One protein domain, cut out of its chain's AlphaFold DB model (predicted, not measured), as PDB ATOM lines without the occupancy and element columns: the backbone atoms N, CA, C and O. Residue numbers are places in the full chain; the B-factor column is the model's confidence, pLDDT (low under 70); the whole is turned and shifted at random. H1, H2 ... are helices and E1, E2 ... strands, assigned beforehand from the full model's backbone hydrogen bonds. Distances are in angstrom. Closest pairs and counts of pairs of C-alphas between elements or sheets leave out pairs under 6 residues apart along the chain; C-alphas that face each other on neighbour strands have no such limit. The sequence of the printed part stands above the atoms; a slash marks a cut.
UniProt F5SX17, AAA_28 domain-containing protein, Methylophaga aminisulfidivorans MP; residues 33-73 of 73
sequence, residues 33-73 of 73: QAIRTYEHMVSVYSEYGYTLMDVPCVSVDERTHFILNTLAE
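What this domain is: This is residues 33 to 73 of the 73 residues of the protein "AAA_28 domain-containing protein" of Methylophaga aminisulfidivorans MP (UniProt F5SX17). Two helices stand like the posts of a flat letter N, H1 and H2 both running the same way, with the stretch holding the short strand E1 as the slanting bar between them. The gap between the helices is open, and residues 33 to 40 and 43 to 49 stand free. The printed part has 41 residues, with H1, E1 and H2 in that order, and is mostly helix. It is loose, with a radius of gyration of the C-alphas of 12.3 A, and spans 27 by 25 by 8 A.

Where its parts are: H1, residues 33 to 47, begins at C-alpha 33 (-132.117, 23.502, 63.982) and is 21.0 A long. E1 is residues 51 to 54. H2, residues 60 to 71, is 16.8 A long and ends at C-alpha 71 (-118.352, 37.252, 86.081).

How they stand to each other: The closest C-alphas of H1 and E1, those of Ser 46 and Leu 52, are 7.2 A apart. H2 is apart from both H1 and E1. E1 pairs with no named strand. In H1 and H2, every O i to N i+4 pair is within hydrogen-bond range.

The domain as a whole: The C-alphas farthest apart, of Gln 33 and Glu 73, are 33.5 A apart. Both links are tight, and the printed part has no cut. Residue 73 is under pLDDT 70.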
ATOM      1  N   GLN A  33    -131.953  24.140  62.688       95.62
ATOM      2  CA  GLN A  33    -132.117  23.502  63.982       95.62
ATOM      3  C   GLN A  33    -131.351  24.259  65.072       95.62
ATOM      4  O   GLN A  33    -131.905  24.446  66.151       95.62
ATOM      5  N   ALA A  34    -130.141  24.754  64.787       94.44
ATOM      6  CA  ALA A  34    -129.387  25.591  65.725       94.44
ATOM      7  C   ALA A  34    -130.139  26.890  66.080       94.44
ATOM      8  O   ALA A  34    -130.237  27.226  67.259       94.44
ATOM      9  N   ILE A  35    -130.738  27.567  65.089       97.25
ATOM     10  CA  ILE A  35    -131.587  28.753  65.310       97.25
ATOM     11  C   ILE A  35    -132.774  28.421  66.213       97.25
ATOM     12  O   ILE A  35    -132.962  29.065  67.240       97.25
ATOM     13  N   ARG A  36    -133.530  27.369  65.882       98.06
ATOM     14  CA  ARG A  36    -134.690  26.952  66.685       98.06
ATOM     15  C   ARG A  36    -134.294  26.615  68.118       98.06
ATOM     16  O   ARG A  36    -134.986  26.994  69.054       98.06
ATOM     17  N   THR A  37    -133.185  25.901  68.305       96.62
ATOM     18  CA  THR A  37    -132.676  25.567  69.639       96.62
ATOM     19  C   THR A  37    -132.342  26.826  70.430       96.62
ATOM     20  O   THR A  37    -132.746  26.922  71.585       96.62
ATOM     21  N   TYR A  38    -131.673  27.799  69.815       97.69
ATOM     22  CA  TYR A  38    -131.379  29.077  70.455       97.69
ATOM     23  C   TYR A  38    -132.652  29.825  70.875       97.69
ATOM     24  O   TYR A  38    -132.781  30.193  72.039       97.69
ATOM     25  N   GLU A  39    -133.623  29.976  69.971       98.31
ATOM     26  CA  GLU A  39    -134.911  30.632  70.256       98.31
ATOM     27  C   GLU A  39    -135.651  29.950  71.418       98.31
ATOM     28  O   GLU A  39    -136.155  30.619  72.323       98.31
ATOM     29  N   HIS A  40    -135.661  28.614  71.442       98.19
ATOM     30  CA  HIS A  40    -136.233  27.847  72.547       98.19
ATOM     31  C   HIS A  40    -135.487  28.077  73.866       98.19
ATOM     32  O   HIS A  40    -136.138  28.241  74.895       98.19
ATOM     33  N   MET A  41    -134.149  28.111  73.861       98.00
ATOM     34  CA  MET A  41    -133.361  28.386  75.068       98.00
ATOM     35  C   MET A  41    -133.630  29.795  75.601       98.00
ATOM     36  O   MET A  41    -133.832  29.949  76.803       98.00
ATOM     37  N   VAL A  42    -133.707  30.799  74.722       98.12
ATOM     38  CA  VAL A  42    -134.061  32.173  75.104       98.12
ATOM     39  C   VAL A  42    -135.437  32.215  75.767       98.12
ATOM     40  O   VAL A  42    -135.553  32.757  76.865       98.12
ATOM     41  N   SER A  43    -136.464  31.614  75.151       98.25
ATOM     42  CA  SER A  43    -137.826  31.584  75.716       98.25
ATOM     43  C   SER A  43    -137.841  30.910  77.083       98.25
ATOM     44  O   SER A  43    -138.243  31.513  78.073       98.25
ATOM     45  N   VAL A  44    -137.320  29.682  77.151       97.94
ATOM     46  CA  VAL A  44    -137.349  28.853  78.357       97.94
ATOM     47  C   VAL A  44    -136.607  29.542  79.495       97.94
ATOM     48  O   VAL A  44    -137.189  29.779  80.549       97.94
ATOM     49  N   TYR A  45    -135.341  29.917  79.314       96.75
ATOM     50  CA  TYR A  45    -134.586  30.503  80.420       96.75
ATOM     51  C   TYR A  45    -135.125  31.875  80.848       96.75
ATOM     52  O   TYR A  45    -135.082  32.184  82.040       96.75
ATOM     53  N   SER A  46    -135.702  32.659  79.930       96.25
ATOM     54  CA  SER A  46    -136.397  33.901  80.294       96.25
ATOM     55  C   SER A  46    -137.633  33.630  81.155       96.25
ATOM     56  O   SER A  46    -137.830  34.298  82.167       96.25
ATOM     57  N   GLU A  47    -138.446  32.626  80.803       97.69
ATOM     58  CA  GLU A  47    -139.629  32.215  81.577       97.69
ATOM     59  C   GLU A  47    -139.267  31.740  82.992       97.69
ATOM     60  O   GLU A  47    -140.001  32.006  83.943       97.69
ATOM     61  N   TYR A  48    -138.107  31.097  83.154       95.25
ATOM     62  CA  TYR A  48    -137.574  30.699  84.462       95.25
ATOM     63  C   TYR A  48    -136.868  31.839  85.226       95.25
ATOM     64  O   TYR A  48    -136.375  31.616  86.332       95.25
ATOM     65  N   GLY A  49    -136.834  33.060  84.681       95.00
ATOM     66  CA  GLY A  49    -136.309  34.248  85.361       95.00
ATOM     67  C   GLY A  49    -134.781  34.355  85.395       95.00
ATOM     68  O   GLY A  49    -134.243  35.052  86.258       95.00
ATOM     69  N   TYR A  50    -134.078  33.672  84.487       95.81
ATOM     70  CA  TYR A  50    -132.634  33.842  84.319       95.81
ATOM     71  C   TYR A  50    -132.307  35.160  83.606       95.81
ATOM     72  O   TYR A  50    -133.063  35.649  82.766       95.81
ATOM     73  N   THR A  51    -131.139  35.717  83.913       95.38
ATOM     74  CA  THR A  51    -130.561  36.845  83.181       95.38
ATOM     75  C   THR A  51    -129.742  36.297  82.021       95.38
ATOM     76  O   THR A  51    -128.697  35.684  82.227       95.38
ATOM     77  N   LEU A  52    -130.231  36.482  80.798       97.06
ATOM     78  CA  LEU A  52    -129.568  35.966  79.603       97.06
ATOM     79  C   LEU A  52    -128.574  36.985  79.068       97.06
ATOM     80  O   LEU A  52    -128.892  38.169  78.964       97.06
ATOM     81  N   MET A  53    -127.383  36.512  78.719       97.19
ATOM     82  CA  MET A  53    -126.345  37.332  78.110       97.19
ATOM     83  C   MET A  53    -125.829  36.671  76.845       97.19
ATOM     84  O   MET A  53    -125.225  35.598  76.891       97.19
ATOM     85  N   ASP A  54    -126.042  37.344  75.723       97.69
ATOM     86  CA  ASP A  54    -125.539  36.884  74.439       97.69
ATOM     87  C   ASP A  54    -124.032  37.115  74.374       97.69
ATOM     88  O   ASP A  54    -123.536  38.238  74.490       97.69
ATOM     89  N   VAL A  55    -123.293  36.027  74.183       98.19
ATOM     90  CA  VAL A  55    -121.857  36.077  73.940       98.19
ATOM     91  C   VAL A  55    -121.640  36.544  72.500       98.19
ATOM     92  O   VAL A  55    -122.172  35.931  71.573       98.19
ATOM     93  N   PRO A  56    -120.846  37.601  72.270       97.75
ATOM     94  CA  PRO A  56    -120.678  38.160  70.937       97.75
ATOM     95  C   PRO A  56    -120.024  37.171  69.959       97.75
ATOM     96  O   PRO A  56    -119.140  36.387  70.319       97.75
ATOM     97  N   CYS A  57    -120.425  37.249  68.689       97.75
ATOM     98  CA  CYS A  57    -119.834  36.506  67.569       97.75
ATOM     99  C   CYS A  57    -118.472  37.096  67.163       97.75
ATOM    100  O   CYS A  57    -118.315  37.687  66.098       97.75
ATOM    101  N   VAL A  58    -117.495  36.971  68.056       97.50
ATOM    102  CA  VAL A  58    -116.115  37.469  67.920       97.50
ATOM    103  C   VAL A  58    -115.118  36.324  68.122       97.50
ATOM    104  O   VAL A  58    -115.531  35.166  68.241       97.50
ATOM    105  N   SER A  59    -113.811  36.592  68.140       97.25
ATOM    106  CA  SER A  59    -112.796  35.545  68.332       97.25
ATOM    107  C   SER A  59    -112.970  34.783  69.658       97.25
ATOM    108  O   SER A  59    -113.633  35.241  70.587       97.25
ATOM    109  N   VAL A  60    -112.378  33.588  69.759       96.94
ATOM    110  CA  VAL A  60    -112.431  32.773  70.992       96.94
ATOM    111  C   VAL A  60    -111.871  33.545  72.191       96.94
ATOM    112  O   VAL A  60    -112.468  33.517  73.270       96.94
ATOM    113  N   ASP A  61    -110.760  34.256  71.991       98.38
ATOM    114  CA  ASP A  61    -110.122  35.057  73.035       98.38
ATOM    115  C   ASP A  61    -111.054  36.171  73.512       98.38
ATOM    116  O   ASP A  61    -111.277  36.315  74.711       98.38
ATOM    117  N   GLU A  62    -111.676  36.913  72.595       98.31
ATOM    118  CA  GLU A  62    -112.612  37.986  72.948       98.31
ATOM    119  C   GLU A  62    -113.864  37.459  73.664       98.31
ATOM    120  O   GLU A  62    -114.297  38.058  74.647       98.31
ATOM    121  N   ARG A  63    -114.411  36.304  73.251       97.81
ATOM    122  CA  ARG A  63    -115.533  35.657  73.964       97.81
ATOM    123  C   ARG A  63    -115.149  35.266  75.388       97.81
ATOM    124  O   ARG A  63    -115.942  35.443  76.308       97.81
ATOM    125  N   THR A  64    -113.931  34.760  75.572       97.94
ATOM    126  CA  THR A  64    -113.409  34.397  76.895       97.94
ATOM    127  C   THR A  64    -113.290  35.633  77.782       97.94
ATOM    128  O   THR A  64    -113.776  35.620  78.910       97.94
ATOM    129  N   HIS A  65    -112.722  36.723  77.258       97.94
ATOM    130  CA  HIS A  65    -112.630  37.991  77.984       97.94
ATOM    131  C   HIS A  65    -114.012  38.548  78.339       97.94
ATOM    132  O   HIS A  65    -114.215  38.965  79.474       97.94
ATOM    133  N   PHE A  66    -114.974  38.510  77.412       97.50
ATOM    134  CA  PHE A  66    -116.350  38.937  77.673       97.50
ATOM    135  C   PHE A  66    -116.971  38.176  78.856       97.50
ATOM    136  O   PHE A  66    -117.482  38.800  79.786       97.50
ATOM    137  N   ILE A  67    -116.874  36.842  78.855       96.56
ATOM    138  CA  ILE A  67    -117.441  35.991  79.913       96.56
ATOM    139  C   ILE A  67    -116.753  36.259  81.256       96.56
ATOM    140  O   ILE A  67    -117.431  36.474  82.258       96.56
ATOM    141  N   LEU A  68    -115.417  36.275  81.287       96.25
ATOM    142  CA  LEU A  68    -114.660  36.484  82.525       96.25
ATOM    143  C   LEU A  68    -114.899  37.873  83.125       96.25
ATOM    144  O   LEU A  68    -115.060  37.979  84.337       96.25
ATOM    145  N   ASN A  69    -114.970  38.918  82.295       95.56
ATOM    146  CA  ASN A  69    -115.253  40.273  82.764       95.56
ATOM    147  C   ASN A  69    -116.673  40.388  83.327       95.56
ATOM    148  O   ASN A  69    -116.859  41.014  84.360       95.56
ATOM    149  N   THR A  70    -117.650  39.730  82.696       93.50
ATOM    150  CA  THR A  70    -119.040  39.702  83.181       93.50
ATOM    151  C   THR A  70    -119.170  39.001  84.539       93.50
ATOM    152  O   THR A  70    -120.028  39.354  85.337       93.50
ATOM    153  N   LEU A  71    -118.340  37.989  84.811       90.50
ATOM    154  CA  LEU A  71    -118.352  37.252  86.081       90.50
ATOM    155  C   LEU A  71    -117.625  37.976  87.225       90.50
ATOM    156  O   LEU A  71    -117.764  37.563  88.376       90.50
ATOM    157  N   ALA A  72    -116.801  38.977  86.914       81.06
ATOM    158  CA  ALA A  72    -116.034  39.739  87.898       81.06
ATOM    159  C   ALA A  72    -116.807  40.942  88.477       81.06
ATOM    160  O   ALA A  72    -116.286  41.605  89.377       81.06
ATOM    161  N   GLU A  73    -118.010  41.216  87.959       59.47
ATOM    162  CA  GLU A  73    -118.970  42.212  88.464       59.47
ATOM    163  C   GLU A  73    -119.895  41.624  89.540       59.47
ATOM    164  O   GLU A  73    -120.141  42.338  90.542       59.47
TER     165      GLU A  73